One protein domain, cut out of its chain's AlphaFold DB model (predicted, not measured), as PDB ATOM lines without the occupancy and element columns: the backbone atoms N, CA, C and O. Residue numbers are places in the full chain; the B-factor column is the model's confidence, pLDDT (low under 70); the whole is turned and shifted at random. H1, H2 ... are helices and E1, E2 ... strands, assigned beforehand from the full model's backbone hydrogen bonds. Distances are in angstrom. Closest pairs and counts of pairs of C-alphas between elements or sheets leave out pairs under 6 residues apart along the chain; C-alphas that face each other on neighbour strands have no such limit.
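What this domain is: This is residues 80 to 153 of the 351 residues of an uncharacterized protein of Rhodospirillaceae bacterium (UniProt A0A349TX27). What is the picture? There is little regular structure: a long hairpin, E3 and E4, stands apart from a tiny pair, E1 and E2, with H1 following E1, and a long loop, residues 92 to 129, reaches both ends. How is it made up? 74 residues are printed, 25 in named elements, mostly strand, ordered E1, H1, E2, E3, E4, with both sheets antiparallel; it is compact, radius of gyration of the C-alphas 12.2 A, spanning 38 by 23 by 18 A.

Where its parts are: Where does E1 begin? E1, residues 84 to 86, begins at C-alpha 84 (9.358, 71.849, 49.605); H1 is residues 87 to 91. What follows? E2 is residues 130 to 132, E3 residues 137 to 143, 18.8 A, and E4 residues 146 to 152, 19.1 A, ending at (9.745, 78.569, 42.794).

How they stand to each other: Which strands pair? In the hairpin E3 and E4, antiparallel at 162 degrees, N 141 and O 148 are within hydrogen-bond range, 2.9 A. E1 and E2 are antiparallel at 167 degrees, with N 85 and O 131 at 2.9 A. And H1? Every O i to N i+4 pair in it is within hydrogen-bond range; its closest C-alphas to E2 are Trp 87 and Gly 130, 4.7 A.

The domain as a whole: How large? The farthest C-alphas, His 97 and Asp 116, are 37.6 A apart; the printed part has no cut. Which link is long? H1 to E2, 38 residues; pLDDT is under 70 at residue 100 and residues 102 to 121.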
ATOM      1  N   PHE A  80      14.003  79.154  44.657       96.88
ATOM      2  CA  PHE A  80      14.162  77.718  44.892       96.88
ATOM      3  C   PHE A  80      13.783  76.921  43.656       96.88
ATOM      4  O   PHE A  80      13.000  77.392  42.838       96.88
ATOM      5  N   ARG A  81      14.310  75.703  43.531       96.12
ATOM      6  CA  ARG A  81      13.850  74.723  42.529       96.12
ATOM      7  C   ARG A  81      12.963  73.657  43.160       96.12
ATOM      8  O   ARG A  81      12.128  73.051  42.499       96.12
ATOM      9  N   GLU A  82      13.153  73.418  44.449       97.06
ATOM     10  CA  GLU A  82      12.364  72.497  45.236       97.06
ATOM     11  C   GLU A  82      11.044  73.147  45.653       97.06
ATOM     12  O   GLU A  82      10.998  74.264  46.167       97.06
ATOM     13  N   ARG A  83       9.955  72.395  45.495       95.56
ATOM     14  CA  ARG A  83       8.625  72.794  45.969       95.56
ATOM     15  C   ARG A  83       8.437  72.604  47.469       95.56
ATOM     16  O   ARG A  83       7.455  73.086  48.011       95.56
ATOM     17  N   PHE A  84       9.347  71.917  48.150       96.31
ATOM     18  CA  PHE A  84       9.358  71.849  49.605       96.31
ATOM     19  C   PHE A  84      10.524  72.676  50.140       96.31
ATOM     20  O   PHE A  84      11.677  72.395  49.817       96.31
ATOM     21  N   VAL A  85      10.221  73.674  50.969       93.94
ATOM     22  CA  VAL A  85      11.223  74.552  51.580       93.94
ATOM     23  C   VAL A  85      11.127  74.436  53.103       93.94
ATOM     24  O   VAL A  85      10.081  74.771  53.667       93.94
ATOM     25  N   PRO A  86      12.188  73.976  53.793       92.88
ATOM     26  CA  PRO A  86      12.159  73.803  55.239       92.88
ATOM     27  C   PRO A  86      12.128  75.150  55.971       92.88
ATOM     28  O   PRO A  86      12.678  76.148  55.497       92.88
ATOM     29  N   TRP A  87      11.547  75.177  57.175       88.38
ATOM     30  CA  TRP A  87      11.477  76.400  57.993       88.38
ATOM     31  C   TRP A  87      12.850  76.992  58.331       88.38
ATOM     32  O   TRP A  87      12.981  78.211  58.465       88.38
ATOM     33  N   SER A  88      13.892  76.161  58.414       89.12
ATOM     34  CA  SER A  88      15.280  76.596  58.625       89.12
ATOM     35  C   SER A  88      15.774  77.574  57.549       89.12
ATOM     36  O   SER A  88      16.552  78.479  57.846       89.12
ATOM     37  N   THR A  89      15.273  77.465  56.315       90.81
ATOM     38  CA  THR A  89      15.628  78.369  55.211       90.81
ATOM     39  C   THR A  89      15.089  79.783  55.413       90.81
ATOM     40  O   THR A  89      15.764  80.752  55.060       90.81
ATOM     41  N   PHE A  90      13.890  79.916  55.983       86.00
ATOM     42  CA  PHE A  90      13.269  81.213  56.270       86.00
ATOM     43  C   PHE A  90      13.817  81.828  57.558       86.00
ATOM     44  O   PHE A  90      14.024  83.035  57.642       86.00
ATOM     45  N   THR A  91      14.073  80.986  58.556       84.56
ATOM     46  CA  THR A  91      14.416  81.422  59.913       84.56
ATOM     47  C   THR A  91      15.880  81.810  60.085       84.56
ATOM     48  O   THR A  91      16.171  82.624  60.954       84.56
ATOM     49  N   ARG A  92      16.794  81.343  59.221       86.12
ATOM     50  CA  ARG A  92      18.222  81.729  59.266       86.12
ATOM     51  C   ARG A  92      18.490  83.231  59.104       86.12
ATOM     52  O   ARG A  92      19.595  83.679  59.374       86.12
ATOM     53  N   PHE A  93      17.510  83.984  58.609       81.94
ATOM     54  CA  PHE A  93      17.601  85.433  58.414       81.94
ATOM     55  C   PHE A  93      16.922  86.229  59.529       81.94
ATOM     56  O   PHE A  93      16.915  87.457  59.494       81.94
ATOM     57  N   LEU A  94      16.308  85.548  60.494       75.31
ATOM     58  CA  LEU A  94      15.668  86.203  61.620       75.31
ATOM     59  C   LEU A  94      16.695  86.530  62.703       75.31
ATOM     60  O   LEU A  94      17.667  85.794  62.871       75.31
ATOM     61  N   PRO A  95      16.446  87.577  63.502       73.62
ATOM     62  CA  PRO A  95      17.195  87.801  64.727       73.62
ATOM     63  C   PRO A  95      17.160  86.574  65.654       73.62
ATOM     64  O   PRO A  95      16.100  85.985  65.859       73.62
ATOM     65  N   GLU A  96      18.293  86.253  66.289       75.56
ATOM     66  CA  GLU A  96      18.465  85.067  67.155       75.56
ATOM     67  C   GLU A  96      17.442  84.958  68.300       75.56
ATOM     68  O   GLU A  96      17.159  83.871  68.793       75.56
ATOM     69  N   HIS A  97      16.868  86.083  68.733       76.31
ATOM     70  CA  HIS A  97      15.878  86.127  69.808       76.31
ATOM     71  C   HIS A  97      14.457  85.735  69.363       76.31
ATOM     72  O   HIS A  97      13.560  85.652  70.205       76.31
ATOM     73  N   ILE A  98      14.219  85.524  68.064       71.50
ATOM     74  CA  ILE A  98      12.931  85.046  67.556       71.50
ATOM     75  C   ILE A  98      12.894  83.515  67.643       71.50
ATOM     76  O   ILE A  98      13.576  82.812  66.903       71.50
ATOM     77  N   ASP A  99      12.049  82.997  68.538       72.06
ATOM     78  CA  ASP A  99      11.818  81.559  68.704       72.06
ATOM     79  C   ASP A  99      11.034  80.981  67.511       72.06
ATOM     80  O   ASP A  99       9.799  81.032  67.455       72.06
ATOM     81  N   ALA A 100      11.771  80.398  66.565       69.25
ATOM     82  CA  ALA A 100      11.234  79.756  65.370       69.25
ATOM     83  C   ALA A 100      10.267  78.588  65.661       69.25
ATOM     84  O   ALA A 100       9.470  78.224  64.798       69.25
ATOM     85  N   SER A 101      10.286  78.005  66.866       70.88
ATOM     86  CA  SER A 101       9.379  76.904  67.225       70.88
ATOM     87  C   SER A 101       7.939  77.366  67.484       70.88
ATOM     88  O   SER A 101       7.002  76.570  67.425       70.88
ATOM     89  N   ARG A 102       7.730  78.664  67.740       66.38
ATOM     90  CA  ARG A 102       6.407  79.247  68.035       66.38
ATOM     91  C   ARG A 102       5.639  79.678  66.793       66.38
ATOM     92  O   ARG A 102       4.540  80.232  66.900       66.38
ATOM     93  N   LEU A 103       6.204  79.437  65.619       62.97
ATOM     94  CA  LEU A 103       5.655  79.890  64.356       62.97
ATOM     95  C   LEU A 103       4.482  79.018  63.962       62.97
ATOM     96  O   LEU A 103       4.626  77.925  63.424       62.97
ATOM     97  N   LYS A 104       3.283  79.531  64.218       62.47
ATOM     98  CA  LYS A 104       2.093  78.991  63.577       62.47
ATOM     99  C   LYS A 104       2.076  79.515  62.143       62.47
ATOM    100  O   LYS A 104       2.101  80.742  61.959       62.47
ATOM    101  N   PRO A 105       2.037  78.633  61.136       57.38
ATOM    102  CA  PRO A 105       1.955  79.047  59.752       57.38
ATOM    103  C   PRO A 105       0.532  79.510  59.465       57.38
ATOM    104  O   PRO A 105      -0.303  78.772  58.950       57.38
ATOM    105  N   LEU A 106       0.236  80.756  59.816       62.47
ATOM    106  CA  LEU A 106      -0.895  81.442  59.216       62.47
ATOM    107  C   LEU A 106      -0.465  81.848  57.808       62.47
ATOM    108  O   LEU A 106      -0.065  82.983  57.616       62.47
ATOM    109  N   ILE A 107      -0.501  80.923  56.845       63.47
ATOM    110  CA  ILE A 107      -0.276  81.261  55.437       63.47
ATOM    111  C   ILE A 107      -1.557  81.906  54.910       63.47
ATOM    112  O   ILE A 107      -2.477  81.227  54.458       63.47
ATOM    113  N   ALA A 108      -1.624  83.233  54.961       59.03
ATOM    114  CA  ALA A 108      -2.589  83.987  54.168       59.03
ATOM    115  C   ALA A 108      -1.957  84.255  52.794       59.03
ATOM    116  O   ALA A 108      -1.412  85.323  52.544       59.03
ATOM    117  N   GLY A 109      -1.923  83.246  51.924       48.03
ATOM    118  CA  GLY A 109      -1.263  83.359  50.623       48.03
ATOM    119  C   GLY A 109      -2.141  84.060  49.588       48.03
ATOM    120  O   GLY A 109      -3.131  83.491  49.131       48.03
ATOM    121  N   ARG A 110      -1.759  85.267  49.164       51.78
ATOM    122  CA  ARG A 110      -2.105  85.822  47.846       51.78
ATOM    123  C   ARG A 110      -0.872  86.508  47.262       51.78
ATOM    124  O   ARG A 110      -0.024  87.002  47.998       51.78
ATOM    125  N   PHE A 111      -0.797  86.511  45.932       56.62
ATOM    126  CA  PHE A 111       0.197  87.225  45.125       56.62
ATOM    127  C   PHE A 111       0.372  88.653  45.610       56.62
ATOM    128  O   PHE A 111      -0.620  89.281  45.966       56.62
ATOM    129  N   PHE A 112       1.600  89.169  45.563       56.75
ATOM    130  CA  PHE A 112       1.846  90.608  45.579       56.75
ATOM    131  C   PHE A 112       1.545  91.120  44.169       56.75
ATOM    132  O   PHE A 112       2.422  91.046  43.306       56.75
ATOM    133  N   PRO A 113       0.311  91.558  43.851       55.19
ATOM    134  CA  PRO A 113      -0.042  91.917  42.497       55.19
ATOM    135  C   PRO A 113       0.344  93.381  42.347       55.19
ATOM    136  O   PRO A 113      -0.500  94.268  42.448       55.19
ATOM    137  N   ILE A 114       1.639  93.643  42.199       58.06
ATOM    138  CA  ILE A 114       2.076  94.990  41.853       58.06
ATOM    139  C   ILE A 114       1.742  95.206  40.376       58.06
ATOM    140  O   ILE A 114       1.028  96.152  40.052       58.06
ATOM    141  N   PHE A 115       2.125  94.252  39.511       57.88
ATOM    142  CA  PHE A 115       1.802  94.234  38.079       57.88
ATOM    143  C   PHE A 115       1.543  92.797  37.577       57.88
ATOM    144  O   PHE A 115       2.348  91.905  37.834       57.88
ATOM    145  N   ASP A 116       0.410  92.575  36.896       57.22
ATOM    146  CA  ASP A 116       0.013  91.364  36.131       57.22
ATOM    147  C   ASP A 116       0.359  89.995  36.725       57.22
ATOM    148  O   ASP A 116       0.722  89.058  36.005       57.22
ATOM    149  N   ALA A 117       0.255  89.843  38.043       53.91
ATOM    150  CA  ALA A 117       0.471  88.552  38.670       53.91
ATOM    151  C   ALA A 117      -0.680  87.594  38.306       53.91
ATOM    152  O   ALA A 117      -1.685  87.506  39.012       53.91
ATOM    153  N   SER A 118      -0.527  86.845  37.209       52.78
ATOM    154  CA  SER A 118      -1.247  85.590  36.970       52.78
ATOM    155  C   SER A 118      -0.654  84.548  37.907       52.78
ATOM    156  O   SER A 118       0.232  83.767  37.557       52.78
ATOM    157  N   GLY A 119      -1.032  84.653  39.163       52.31
ATOM    158  CA  GLY A 119      -0.443  83.844  40.190       52.31
ATOM    159  C   GLY A 119      -0.697  82.343  40.069       52.31
ATOM    160  O   GLY A 119      -1.660  81.931  39.424       52.31
ATOM    161  N   ALA A 120       0.129  81.523  40.732       55.50
ATOM    162  CA  ALA A 120      -0.204  80.133  41.037       55.50
ATOM    163  C   ALA A 120      -1.643  80.019  41.579       55.50
ATOM    164  O   ALA A 120      -2.048  80.701  42.520       55.50
ATOM    165  N   SER A 121      -2.438  79.147  40.966       59.38
ATOM    166  CA  SER A 121      -3.877  79.035  41.235       59.38
ATOM    167  C   SER A 121      -4.209  78.442  42.609       59.38
ATOM    168  O   SER A 121      -5.360  78.490  43.041       59.38
ATOM    169  N   SER A 122      -3.213  77.892  43.303       75.88
ATOM    170  CA  SER A 122      -3.358  77.156  44.555       75.88
ATOM    171  C   SER A 122      -2.434  77.697  45.648       75.88
ATOM    172  O   SER A 122      -1.310  78.140  45.408       75.88
ATOM    173  N   SER A 123      -2.943  77.681  46.881       82.81
ATOM    174  CA  SER A 123      -2.218  78.168  48.055       82.81
ATOM    175  C   SER A 123      -1.175  77.149  48.534       82.81
ATOM    176  O   SER A 123      -1.466  75.951  48.536       82.81
ATOM    177  N   PRO A 124       0.011  77.598  48.982       88.75
ATOM    178  CA  PRO A 124       0.971  76.746  49.677       88.75
ATOM    179  C   PRO A 124       0.385  76.139  50.950       88.75
ATOM    180  O   PRO A 124      -0.443  76.759  51.622       88.75
ATOM    181  N   THR A 125       0.847  74.945  51.303       89.00
ATOM    182  CA  THR A 125       0.498  74.275  52.559       89.00
ATOM    183  C   THR A 125       1.707  74.256  53.482       89.00
ATOM    184  O   THR A 125       2.838  74.073  53.042       89.00
ATOM    185  N   ALA A 126       1.486  74.463  54.776       87.31
ATOM    186  CA  ALA A 126       2.539  74.359  55.777       87.31
ATOM    187  C   ALA A 126       2.409  73.078  56.596       87.31
ATOM    188  O   ALA A 126       1.303  72.678  56.961       87.31
ATOM    189  N   SER A 127       3.555  72.499  56.937       87.31
ATOM    190  CA  SER A 127       3.709  71.440  57.932       87.31
ATOM    191  C   SER A 127       4.610  71.914  59.082       87.31
ATOM    192  O   SER A 127       5.028  73.076  59.128       87.31
ATOM    193  N   ALA A 128       4.910  71.020  60.028       84.88
ATOM    194  CA  ALA A 128       5.853  71.308  61.109       84.88
ATOM    195  C   ALA A 128       7.296  71.485  60.594       84.88
ATOM    196  O   ALA A 128       8.093  72.182  61.212       84.88
ATOM    197  N   GLU A 129       7.625  70.878  59.454       88.94
ATOM    198  CA  GLU A 129       8.971  70.838  58.880       88.94
ATOM    199  C   GLU A 129       9.225  71.980  57.886       88.94
ATOM    200  O   GLU A 129      10.355  72.464  57.770       88.94
ATOM    201  N   GLY A 130       8.195  72.436  57.169       90.00
ATOM    202  CA  GLY A 130       8.359  73.471  56.153       90.00
ATOM    203  C   GLY A 130       7.085  73.854  55.414       90.00
ATOM    204  O   GLY A 130       5.966  73.654  55.889       90.00
ATOM    205  N   ILE A 131       7.282  74.418  54.226       91.12
ATOM    206  CA  ILE A 131       6.225  74.863  53.318       91.12
ATOM    207  C   ILE A 131       6.306  74.051  52.030       91.12
ATOM    208  O   ILE A 131       7.378  73.925  51.440       91.12
ATOM    209  N   HIS A 132       5.165  73.536  51.584       93.56
ATOM    210  CA  HIS A 132       5.002  72.884  50.295       93.56
ATOM    211  C   HIS A 132       4.256  73.802  49.315       93.56
ATOM    212  O   HIS A 132       3.105  74.191  49.537       93.56
ATOM    213  N   PHE A 133       4.906  74.120  48.203       92.25
ATOM    214  CA  PHE A 133       4.371  74.908  47.103       92.25
ATOM    215  C   PHE A 133       3.711  73.978  46.075       92.25
ATOM    216  O   PHE A 133       4.323  73.010  45.625       92.25
ATOM    217  N   PRO A 134       2.449  74.219  45.697       91.62
ATOM    218  CA  PRO A 134       1.711  73.298  44.834       91.62
ATOM    219  C   PRO A 134       2.171  73.335  43.372       91.62
ATOM    220  O   PRO A 134       1.952  72.371  42.637       91.62
ATOM    221  N   SER A 135       2.804  74.425  42.943       91.50
ATOM    222  CA  SER A 135       3.298  74.616  41.584       91.50
ATOM    223  C   SER A 135       4.567  75.466  41.579       91.50
ATOM    224  O   SER A 135       5.016  75.957  42.614       91.50
ATOM    225  N   ASP A 136       5.139  75.643  40.396       92.31
ATOM    226  CA  ASP A 136       6.193  76.628  40.181       92.31
ATOM    227  C   ASP A 136       5.549  78.016  40.033       92.31
ATOM    228  O   ASP A 136       4.355  78.134  39.727       92.31
ATOM    229  N   GLY A 137       6.322  79.070  40.275       90.94
ATOM    230  CA  GLY A 137       5.875  80.453  40.171       90.94
ATOM    231  C   GLY A 137       6.241  81.318  41.371       90.94
ATOM    232  O   GLY A 137       7.025  80.948  42.242       90.94
ATOM    233  N   GLU A 138       5.682  82.521  41.383       90.12
ATOM    234  CA  GLU A 138       5.923  83.520  42.421       90.12
ATOM    235  C   GLU A 138       4.939  83.326  43.576       90.12
ATOM    236  O   GLU A 138       3.771  83.049  43.346       90.12
ATOM    237  N   TYR A 139       5.365  83.504  44.821       88.56
ATOM    238  CA  TYR A 139       4.502  83.378  45.990       88.56
ATOM    239  C   TYR A 139       4.707  84.549  46.936       88.56
ATOM    240  O   TYR A 139       5.835  84.974  47.191       88.56
ATOM    241  N   GLY A 140       3.592  85.039  47.476       87.25
ATOM    242  CA  GLY A 140       3.582  85.957  48.601       87.25
ATOM    243  C   GLY A 140       3.047  85.270  49.845       87.25
ATOM    244  O   GLY A 140       1.918  84.777  49.843       87.25
ATOM    245  N   LEU A 141       3.864  85.212  50.892       85.25
ATOM    246  CA  LEU A 141       3.486  84.625  52.170       85.25
ATOM    247  C   LEU A 141       3.425  85.714  53.226       85.25
ATOM    248  O   LEU A 141       4.413  86.399  53.465       85.25
ATOM    249  N   TYR A 142       2.292  85.807  53.904       83.50
ATOM    250  CA  TYR A 142       2.213  86.449  55.207       83.50
ATOM    251  C   TYR A 142       2.301  85.350  56.243       83.50
ATOM    252  O   TYR A 142       1.656  84.318  56.088       83.50
ATOM    253  N   THR A 143       3.124  85.543  57.262       79.56
ATOM    254  CA  THR A 143       3.328  84.577  58.340       79.56
ATOM    255  C   THR A 143       3.466  85.321  59.666       79.56
ATOM    256  O   THR A 143       3.542  86.550  59.702       79.56
ATOM    257  N   SER A 144       3.574  84.585  60.770       77.88
ATOM    258  CA  SER A 144       3.928  85.166  62.071       77.88
ATOM    259  C   SER A 144       5.353  85.744  62.127       77.88
ATOM    260  O   SER A 144       5.638  86.532  63.024       77.88
ATOM    261  N   LEU A 145       6.223  85.410  61.165       75.56
ATOM    262  CA  LEU A 145       7.564  85.988  61.006       75.56
ATOM    263  C   LEU A 145       7.596  87.285  60.199       75.56
ATOM    264  O   LEU A 145       8.649  87.904  60.073       75.56
ATOM    265  N   GLY A 146       6.462  87.670  59.622       82.25
ATOM    266  CA  GLY A 146       6.387  88.718  58.621       82.25
ATOM    267  C   GLY A 146       6.172  88.146  57.228       82.25
ATOM    268  O   GLY A 146       5.578  87.073  57.052       82.25
ATOM    269  N   THR A 147       6.617  88.912  56.244       86.62
ATOM    270  CA  THR A 147       6.286  88.700  54.842       86.62
ATOM    271  C   THR A 147       7.440  88.056  54.090       86.62
ATOM    272  O   THR A 147       8.586  88.428  54.304       86.62
ATOM    273  N   PHE A 148       7.136  87.145  53.166       89.38
ATOM    274  CA  PHE A 148       8.111  86.559  52.251       89.38
ATOM    275  C   PHE A 148       7.627  86.653  50.808       89.38
ATOM    276  O   PHE A 148       6.490  86.287  50.502       89.38
ATOM    277  N   ARG A 149       8.518  87.080  49.914       91.75
ATOM    278  CA  ARG A 149       8.377  86.904  48.468       91.75
ATOM    279  C   ARG A 149       9.269  85.771  48.023       91.75
ATOM    280  O   ARG A 149      10.438  85.736  48.391       91.75
ATOM    281  N   ILE A 150       8.720  84.854  47.246       93.12
ATOM    282  CA  ILE A 150       9.401  83.616  46.880       93.12
ATOM    283  C   ILE A 150       9.213  83.376  45.390       93.12
ATOM    284  O   ILE A 150       8.130  83.618  44.864       93.12
ATOM    285  N   LEU A 151      10.245  82.870  44.722       94.31
ATOM    286  CA  LEU A 151      10.153  82.329  43.371       94.31
ATOM    287  C   LEU A 151      10.495  80.836  43.405       94.31
ATOM    288  O   LEU A 151      11.628  80.467  43.703       94.31
ATOM    289  N   ILE A 152       9.528  79.989  43.071       95.44
ATOM    290  CA  ILE A 152       9.745  78.569  42.794       95.44
ATOM    291  C   ILE A 152       9.967  78.420  41.290       95.44
ATOM    292  O   ILE A 152       9.086  78.718  40.487       95.44
ATOM    293  N   GLN A 153      11.168  78.019  40.899       95.56
ATOM    294  CA  GLN A 153      11.548  77.785  39.514       95.56
ATOM    295  C   GLN A 153      11.133  76.380  39.085       95.56
ATOM    296  O   GLN A 153      11.282  75.431  39.851       95.56
TER     297      GLN A 153